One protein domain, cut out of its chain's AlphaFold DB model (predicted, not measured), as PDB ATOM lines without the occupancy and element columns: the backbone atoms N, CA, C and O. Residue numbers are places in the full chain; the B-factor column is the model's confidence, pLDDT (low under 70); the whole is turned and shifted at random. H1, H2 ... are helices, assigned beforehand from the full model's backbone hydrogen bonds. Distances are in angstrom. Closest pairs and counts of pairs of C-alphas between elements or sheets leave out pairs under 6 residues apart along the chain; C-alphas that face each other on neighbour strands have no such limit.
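AT A GLANCE: This is residues 73 to 140 of the 140 residues of the protein "Polysaccharide biosynthesis protein" of Saprospira grandis (strain Lewin) (UniProt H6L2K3). One long helix, H3, makes a straight axis, with the short H2 at its first end in a helical hairpin and the short H1 packed crosswise on its later half. A loop joins H1 to H2, and beyond H3 the last stretch turns back, its residues 135 to 140 sticking out free. The printed part has 68 residues with three named helices, H1, H2 and H3 in chain order, and no named strand; the class is all helix. It is only just loose, close to compact, with a radius of gyration of the C-alphas of 13.6 A, and flat, spanning 42 by 30 by 15 A.

HOW THE PARTS SIT: H3, residues 104 to 125, touches H2, residues 94 to 101, with its residues 104 to 107 alone. The closest C-alphas, those of Tyr 98 and Leu 104, are 6.4 A apart. This hairpin has a shallow tilt of 14 degrees, opposite ways. H3 touches H1, residues 73 to 79, with residues 117 to 121 alone; the closest C-alphas, those of Cys 77 and Val 121, are 6.7 A apart. Their steep tilt is 49 degrees, the same way. H1 and H2 are apart. Every O i to N i+4 pair is within hydrogen-bond range in H1 and H3, and 3 of 4 in H2.

IN THESE COORDINATES: H3 is 31.8 A long, from C-alpha 104 at (238.072, 339.086, 230.034) to C-alpha 125 at (220.579, 328.721, 254.517). H2, residues 94 to 101, and H1, residues 73 to 79, each measure 9.8 A; H1 begins with C-alpha 73 at (228.058, 338.260, 249.912).

THE WHOLE: The C-alphas farthest apart, those of Glu 100 and Leu 127, are 42.2 A apart. The link H1 to H2 is long, with 14 residues; H2 to H3 is tight. The printed part has no cut. Mean pLDDT of the printed part is 82.3; residues 85 to 88 and 132 to 140 are under 70.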
ATOM      1  N   LEU A  73     227.728 339.673 250.117       93.62
ATOM      2  CA  LEU A  73     228.058 338.260 249.912       93.62
ATOM      3  C   LEU A  73     229.350 337.870 250.642       93.62
ATOM      4  O   LEU A  73     229.414 336.819 251.274       93.62
ATOM      5  N   LYS A  74     230.353 338.755 250.620       91.69
ATOM      6  CA  LYS A  74     231.626 338.579 251.330       91.69
ATOM      7  C   LYS A  74     231.433 338.401 252.838       91.69
ATOM      8  O   LYS A  74     232.088 337.544 253.427       91.69
ATOM      9  N   LEU A  75     230.539 339.178 253.458       93.00
ATOM     10  CA  LEU A  75     230.236 339.044 254.885       93.00
ATOM     11  C   LEU A  75     229.598 337.684 255.186       93.00
ATOM     12  O   LEU A  75     230.029 337.009 256.118       93.00
ATOM     13  N   LEU A  76     228.628 337.254 254.373       94.75
ATOM     14  CA  LEU A  76     227.991 335.939 254.529       94.75
ATOM     15  C   LEU A  76     228.992 334.797 254.354       94.75
ATOM     16  O   LEU A  76     228.987 333.850 255.134       94.75
ATOM     17  N   CYS A  77     229.892 334.894 253.376       93.50
ATOM     18  CA  CYS A  77     230.923 333.881 253.184       93.50
ATOM     19  C   CYS A  77     231.857 333.786 254.397       93.50
ATOM     20  O   CYS A  77     232.123 332.683 254.872       93.50
ATOM     21  N   GLY A  78     232.288 334.929 254.944       92.38
ATOM     22  CA  GLY A  78     233.079 334.970 256.175       92.38
ATOM     23  C   GLY A  78     232.342 334.363 257.371       92.38
ATOM     24  O   GLY A  78     232.935 333.596 258.125       92.38
ATOM     25  N   LEU A  79     231.042 334.643 257.507       94.50
ATOM     26  CA  LEU A  79     230.197 334.097 258.572       94.50
ATOM     27  C   LEU A  79     230.071 332.567 258.499       94.50
ATOM     28  O   LEU A  79     230.132 331.900 259.527       94.50
ATOM     29  N   PHE A  80     229.911 332.007 257.298       93.38
ATOM     30  CA  PHE A  80     229.721 330.564 257.100       93.38
ATOM     31  C   PHE A  80     231.015 329.781 256.846       93.38
ATOM     32  O   PHE A  80     230.957 328.596 256.508       93.38
ATOM     33  N   GLY A  81     232.179 330.429 256.964       90.25
ATOM     34  CA  GLY A  81     233.469 329.811 256.656       90.25
ATOM     35  C   GLY A  81     233.572 329.322 255.207       90.25
ATOM     36  O   GLY A  81     234.289 328.365 254.929       90.25
ATOM     37  N   ILE A  82     232.829 329.939 254.284       89.56
ATOM     38  CA  ILE A  82     232.923 329.640 252.856       89.56
ATOM     39  C   ILE A  82     234.194 330.328 252.353       89.56
ATOM     40  O   ILE A  82     234.322 331.544 252.533       89.56
ATOM     41  N   PRO A  83     235.136 329.591 251.736       83.00
ATOM     42  CA  PRO A  83     236.341 330.194 251.203       83.00
ATOM     43  C   PRO A  83     235.942 331.191 250.119       83.00
ATOM     44  O   PRO A  83     235.515 330.814 249.029       83.00
ATOM     45  N   THR A  84     236.071 332.479 250.422       70.00
ATOM     46  CA  THR A  84     236.120 333.483 249.371       70.00
ATOM     47  C   THR A  84     237.515 333.397 248.769       70.00
ATOM     48  O   THR A  84     238.480 333.556 249.529       70.00
ATOM     49  N   PRO A  85     237.657 333.169 247.459       55.91
ATOM     50  CA  PRO A  85     238.923 333.427 246.793       55.91
ATOM     51  C   PRO A  85     239.320 334.859 247.154       55.91
ATOM     52  O   PRO A  85     238.541 335.796 246.964       55.91
ATOM     53  N   LYS A  86     240.452 335.018 247.836       57.22
ATOM     54  CA  LYS A  86     240.954 336.328 248.248       57.22
ATOM     55  C   LYS A  86     241.548 337.000 247.010       57.22
ATOM     56  O   LYS A  86     242.757 337.153 246.953       57.22
ATOM     57  N   ASP A  87     240.722 337.370 246.036       58.06
ATOM     58  CA  ASP A  87     241.240 337.653 244.698       58.06
ATOM     59  C   ASP A  87     240.944 339.088 244.259       58.06
ATOM     60  O   ASP A  87     239.803 339.476 244.032       58.06
ATOM     61  N   ASP A  88     242.035 339.849 244.207       61.56
ATOM     62  CA  ASP A  88     242.517 340.855 243.252       61.56
ATOM     63  C   ASP A  88     241.599 341.924 242.642       61.56
ATOM     64  O   ASP A  88     242.125 342.977 242.285       61.56
ATOM     65  N   ILE A  89     240.287 341.715 242.493       74.00
ATOM     66  CA  ILE A  89     239.335 342.742 242.041       74.00
ATOM     67  C   ILE A  89     238.012 342.674 242.795       74.00
ATOM     68  O   ILE A  89     237.530 341.609 243.167       74.00
ATOM     69  N   ASP A  90     237.391 343.834 242.971       80.25
ATOM     70  CA  ASP A  90     235.997 343.959 243.386       80.25
ATOM     71  C   ASP A  90     235.132 344.502 242.235       80.25
ATOM     72  O   ASP A  90     235.642 344.924 241.194       80.25
ATOM     73  N   GLY A  91     233.809 344.519 242.422       80.75
ATOM     74  CA  GLY A  91     232.854 344.959 241.400       80.75
ATOM     75  C   GLY A  91     233.118 346.354 240.807       80.75
ATOM     76  O   GLY A  91     232.739 346.600 239.663       80.75
ATOM     77  N   SER A  92     233.802 347.257 241.522       86.38
ATOM     78  CA  SER A  92     234.185 348.578 240.995       86.38
ATOM     79  C   SER A  92     235.293 348.516 239.938       86.38
ATOM     80  O   SER A  92     235.406 349.415 239.105       86.38
ATOM     81  N   GLN A  93     236.078 347.439 239.921       88.44
ATOM     82  CA  GLN A  93     237.236 347.262 239.044       88.44
ATOM     83  C   GLN A  93     236.892 346.521 237.742       88.44
ATOM     84  O   GLN A  93     237.676 346.552 236.791       88.44
ATOM     85  N   VAL A  94     235.702 345.910 237.651       89.50
ATOM     86  CA  VAL A  94     235.234 345.185 236.451       89.50
ATOM     87  C   VAL A  94     235.169 346.103 235.226       89.50
ATOM     88  O   VAL A  94     235.576 345.711 234.136       89.50
ATOM     89  N   GLY A  95     234.701 347.346 235.395       91.88
ATOM     90  CA  GLY A  95     234.602 348.306 234.290       91.88
ATOM     91  C   GLY A  95     235.961 348.642 233.676       91.88
ATOM     92  O   GLY A  95     236.103 348.623 232.454       91.88
ATOM     93  N   ARG A  96     236.965 348.885 234.525       93.06
ATOM     94  CA  ARG A  96     238.348 349.123 234.101       93.06
ATOM     95  C   ARG A  96     238.951 347.893 233.427       93.06
ATOM     96  O   ARG A  96     239.461 348.007 232.318       93.06
ATOM     97  N   SER A  97     238.789 346.724 234.051       91.69
ATOM     98  CA  SER A  97     239.299 345.450 233.524       91.69
ATOM     99  C   SER A  97     238.777 345.172 232.109       91.69
ATOM    100  O   SER A  97     239.507 344.681 231.255       91.69
ATOM    101  N   TYR A  98     237.517 345.534 231.835       94.56
ATOM    102  CA  TYR A  98     236.902 345.342 230.523       94.56
ATOM    103  C   TYR A  98     237.355 346.380 229.484       94.56
ATOM    104  O   TYR A  98     237.711 346.012 228.368       94.56
ATOM    105  N   TRP A  99     237.298 347.675 229.816       95.00
ATOM    106  CA  TRP A  99     237.488 348.753 228.832       95.00
ATOM    107  C   TRP A  99     238.938 349.195 228.643       95.00
ATOM    108  O   TRP A  99     239.282 349.644 227.552       95.00
ATOM    109  N   GLU A 100     239.759 349.113 229.689       95.44
ATOM    110  CA  GLU A 100     241.162 349.539 229.657       95.44
ATOM    111  C   GLU A 100     242.093 348.340 229.500       95.44
ATOM    112  O   GLU A 100     242.910 348.317 228.583       95.44
ATOM    113  N   ASP A 101     241.945 347.340 230.372       94.00
ATOM    114  CA  ASP A 101     242.911 346.239 230.457       94.00
ATOM    115  C   ASP A 101     242.628 345.122 229.433       94.00
ATOM    116  O   ASP A 101     243.532 344.376 229.062       94.00
ATOM    117  N   GLY A 102     241.383 345.006 228.954       93.81
ATOM    118  CA  GLY A 102     240.961 343.961 228.012       93.81
ATOM    119  C   GLY A 102     241.001 342.541 228.592       93.81
ATOM    120  O   GLY A 102     241.016 341.568 227.838       93.81
ATOM    121  N   ASP A 103     241.017 342.412 229.919       92.50
ATOM    122  CA  ASP A 103     241.233 341.156 230.639       92.50
ATOM    123  C   ASP A 103     239.899 340.457 230.948       92.50
ATOM    124  O   ASP A 103     239.336 340.538 232.047       92.50
ATOM    125  N   LEU A 104     239.344 339.802 229.926       93.12
ATOM    126  CA  LEU A 104     238.072 339.086 230.034       93.12
ATOM    127  C   LEU A 104     238.173 337.819 230.890       93.12
ATOM    128  O   LEU A 104     237.207 337.492 231.582       93.12
ATOM    129  N   ASP A 105     239.317 337.138 230.874       91.88
ATOM    130  CA  ASP A 105     239.525 335.892 231.616       91.88
ATOM    131  C   ASP A 105     239.446 336.150 233.124       91.88
ATOM    132  O   ASP A 105     238.765 335.429 233.860       91.88
ATOM    133  N   ARG A 106     240.037 337.256 233.591       88.94
ATOM    134  CA  ARG A 106     239.933 337.679 234.990       88.94
ATOM    135  C   ARG A 106     238.499 338.002 235.403       88.94
ATOM    136  O   ARG A 106     238.076 337.615 236.496       88.94
ATOM    137  N   ILE A 107     237.730 338.674 234.541       91.00
ATOM    138  CA  ILE A 107     236.307 338.962 234.793       91.00
ATOM    139  C   ILE A 107     235.505 337.658 234.858       91.00
ATOM    140  O   ILE A 107     234.670 337.488 235.748       91.00
ATOM    141  N   GLU A 108     235.762 336.719 233.946       91.69
ATOM    142  CA  GLU A 108     235.078 335.427 233.907       91.69
ATOM    143  C   GLU A 108     235.318 334.632 235.199       91.69
ATOM    144  O   GLU A 108     234.369 334.144 235.822       91.69
ATOM    145  N   VAL A 109     236.577 334.554 235.638       89.88
ATOM    146  CA  VAL A 109     236.978 333.900 236.888       89.88
ATOM    147  C   VAL A 109     236.283 334.547 238.089       89.88
ATOM    148  O   VAL A 109     235.713 333.829 238.915       89.88
ATOM    149  N   TYR A 110     236.267 335.881 238.169       89.00
ATOM    150  CA  TYR A 110     235.561 336.625 239.217       89.00
ATOM    151  C   TYR A 110     234.057 336.289 239.243       89.00
ATOM    152  O   TYR A 110     233.521 335.894 240.280       89.00
ATOM    153  N   CYS A 111     233.374 336.341 238.095       90.94
ATOM    154  CA  CYS A 111     231.944 336.041 238.017       90.94
ATOM    155  C   CYS A 111     231.618 334.584 238.383       90.94
ATOM    156  O   CYS A 111     230.641 334.334 239.092       90.94
ATOM    157  N   LYS A 112     232.430 333.611 237.944       90.94
ATOM    158  CA  LYS A 112     232.265 332.193 238.319       90.94
ATOM    159  C   LYS A 112     232.361 332.003 239.834       90.94
ATOM    160  O   LYS A 112     231.571 331.257 240.415       90.94
ATOM    161  N   LYS A 113     233.297 332.704 240.476       89.00
ATOM    162  CA  LYS A 113     233.506 332.662 241.928       89.00
ATOM    163  C   LYS A 113     232.318 333.240 242.695       89.00
ATOM    164  O   LYS A 113     231.854 332.592 243.632       89.00
ATOM    165  N   ASP A 114     231.763 334.371 242.259       90.75
ATOM    166  CA  ASP A 114     230.562 334.960 242.874       90.75
ATOM    167  C   ASP A 114     229.332 334.040 242.746       90.75
ATOM    168  O   ASP A 114     228.562 333.883 243.702       90.75
ATOM    169  N   VAL A 115     229.169 333.366 241.599       92.38
ATOM    170  CA  VAL A 115     228.100 332.371 241.397       92.38
ATOM    171  C   VAL A 115     228.267 331.186 242.349       92.38
ATOM    172  O   VAL A 115     227.306 330.797 243.016       92.38
ATOM    173  N   PHE A 116     229.479 330.638 242.456       92.06
ATOM    174  CA  PHE A 116     229.763 329.526 243.361       92.06
ATOM    175  C   PHE A 116     229.531 329.915 244.826       92.06
ATOM    176  O   PHE A 116     228.815 329.220 245.544       92.06
ATOM    177  N   ALA A 117     230.059 331.060 245.260       92.88
ATOM    178  CA  ALA A 117     229.871 331.572 246.614       92.88
ATOM    179  C   ALA A 117     228.388 331.787 246.954       92.88
ATOM    180  O   ALA A 117     227.933 331.401 248.030       92.88
ATOM    181  N   THR A 118     227.605 332.334 246.021       95.00
ATOM    182  CA  THR A 118     226.154 332.490 246.189       95.00
ATOM    183  C   THR A 118     225.459 331.141 246.383       95.00
ATOM    184  O   THR A 118     224.617 331.016 247.273       95.00
ATOM    185  N   ALA A 119     225.802 330.129 245.578       94.19
ATOM    186  CA  ALA A 119     225.231 328.791 245.714       94.19
ATOM    187  C   ALA A 119     225.586 328.158 247.070       94.19
ATOM    188  O   ALA A 119     224.705 327.633 247.749       94.19
ATOM    189  N   GLN A 120     226.843 328.289 247.506       93.75
ATOM    190  CA  GLN A 120     227.290 327.826 248.823       93.75
ATOM    191  C   GLN A 120     226.514 328.506 249.957       93.75
ATOM    192  O   GLN A 120     226.053 327.836 250.876       93.75
ATOM    193  N   VAL A 121     226.319 329.828 249.888       95.25
ATOM    194  CA  VAL A 121     225.520 330.573 250.874       95.25
ATOM    195  C   VAL A 121     224.077 330.075 250.906       95.25
ATOM    196  O   VAL A 121     223.528 329.877 251.988       95.25
ATOM    197  N   LEU A 122     223.465 329.834 249.744       95.12
ATOM    198  CA  LEU A 122     222.108 329.296 249.690       95.12
ATOM    199  C   LEU A 122     222.018 327.918 250.365       95.12
ATOM    200  O   LEU A 122     221.104 327.702 251.156       95.12
ATOM    201  N   LEU A 123     222.964 327.015 250.101       94.19
ATOM    202  CA  LEU A 123     222.996 325.697 250.748       94.19
ATOM    203  C   LEU A 123     223.123 325.812 252.267       94.19
ATOM    204  O   LEU A 123     222.408 325.133 252.998       94.19
ATOM    205  N   ARG A 124     223.937 326.755 252.756       94.50
ATOM    206  CA  ARG A 124     224.029 327.038 254.195       94.50
ATOM    207  C   ARG A 124     222.708 327.523 254.787       94.50
ATOM    208  O   ARG A 124     222.373 327.110 255.892       94.50
ATOM    209  N   PHE A 125     221.929 328.340 254.071       94.88
ATOM    210  CA  PHE A 125     220.579 328.721 254.517       94.88
ATOM    211  C   PHE A 125     219.620 327.531 254.584       94.88
ATOM    212  O   PHE A 125     218.705 327.532 255.404       94.88
ATOM    213  N   MET A 126     219.835 326.524 253.737       93.19
ATOM    214  CA  MET A 126     219.066 325.281 253.722       93.19
ATOM    215  C   MET A 126     219.570 324.243 254.735       93.19
ATOM    216  O   MET A 126     218.954 323.190 254.857       93.19
ATOM    217  N   LEU A 127     220.641 324.548 255.481       92.56
ATOM    218  CA  LEU A 127     221.333 323.614 256.377       92.56
ATOM    219  C   LEU A 127     221.878 322.370 255.656       92.56
ATOM    220  O   LEU A 127     222.034 321.317 256.266       92.56
ATOM    221  N   GLU A 128     222.181 322.515 254.370       90.81
ATOM    222  CA  GLU A 128     222.799 321.482 253.546       90.81
ATOM    223  C   GLU A 128     224.325 321.588 253.608       90.81
ATOM    224  O   GLU A 128     224.895 322.658 253.884       90.81
ATOM    225  N   ASP A 129     224.994 320.478 253.307       83.94
ATOM    226  CA  ASP A 129     226.442 320.478 253.164       83.94
ATOM    227  C   ASP A 129     226.864 321.386 251.997       83.94
ATOM    228  O   ASP A 129     226.209 321.414 250.947       83.94
ATOM    229  N   PRO A 130     227.960 322.154 252.149       77.88
ATOM    230  CA  PRO A 130     228.495 322.927 251.042       77.88
ATOM    231  C   PRO A 130     228.859 321.981 249.894       77.88
ATOM    232  O   PRO A 130     229.369 320.882 250.119       77.88
ATOM    233  N   LEU A 131     228.653 322.433 248.656       72.38
ATOM    234  CA  LEU A 131     229.205 321.764 247.485       72.38
ATOM    235  C   LEU A 131     230.690 321.531 247.743       72.38
ATOM    236  O   LEU A 131     231.405 322.458 248.153       72.38
ATOM    237  N   ALA A 132     231.142 320.304 247.479       64.62
ATOM    238  CA  ALA A 132     232.564 320.033 247.351       64.62
ATOM    239  C   ALA A 132     233.173 321.113 246.446       64.62
ATOM    240  O   ALA A 132     232.542 321.532 245.469       64.62
ATOM    241  N   LEU A 133     234.362 321.606 246.795       53.53
ATOM    242  CA  LEU A 133     235.092 322.537 245.943       53.53
ATOM    243  C   LEU A 133     235.332 321.844 244.598       53.53
ATOM    244  O   LEU A 133     236.271 321.071 244.456       53.53
ATOM    245  N   ILE A 134     234.488 322.115 243.601       47.81
ATOM    246  CA  ILE A 134     234.776 321.777 242.208       47.81
ATOM    247  C   ILE A 134     235.728 322.863 241.702       47.81
ATOM    248  O   ILE A 134     235.367 323.727 240.913       47.81
ATOM    249  N   PHE A 135     236.940 322.861 242.246       46.84
ATOM    250  CA  PHE A 135     238.096 323.560 241.697       46.84
ATOM    251  C   PHE A 135     239.275 322.584 241.674       46.84
ATOM    252  O   PHE A 135     240.381 322.914 242.084       46.84
ATOM    253  N   GLU A 136     239.033 321.356 241.216       40.75
ATOM    254  CA  GLU A 136     240.095 320.508 240.685       40.75
ATOM    255  C   GLU A 136     240.018 320.565 239.154       40.75
ATOM    256  O   GLU A 136     238.967 320.311 238.564       40.75
ATOM    257  N   SER A 137     241.151 320.912 238.534       38.41
ATOM    258  CA  SER A 137     241.433 321.024 237.090       38.41
ATOM    259  C   SER A 137     240.906 322.265 236.345       38.41
ATOM    260  O   SER A 137     239.993 322.203 235.527       38.41
ATOM    261  N   ALA A 138     241.571 323.403 236.554       36.38
ATOM    262  CA  ALA A 138     241.803 324.371 235.471       36.38
ATOM    263  C   ALA A 138     243.301 324.698 235.276       36.38
ATOM    264  O   ALA A 138     243.627 325.592 234.505       36.38
ATOM    265  N   ASP A 139     244.190 323.936 235.924       40.00
ATOM    266  CA  ASP A 139     245.623 323.893 235.625       40.00
ATOM    267  C   ASP A 139     245.939 322.534 234.971       40.00
ATOM    268  O   ASP A 139     246.236 321.556 235.661       40.00
ATOM    269  N   ALA A 140     245.792 322.462 233.645       35.69
ATOM    270  CA  ALA A 140     246.405 321.464 232.761       35.69
ATOM    271  C   ALA A 140     246.465 322.005 231.327       35.69
ATOM    272  O   ALA A 140     245.407 322.455 230.830       35.69
TER     273      ALA A 140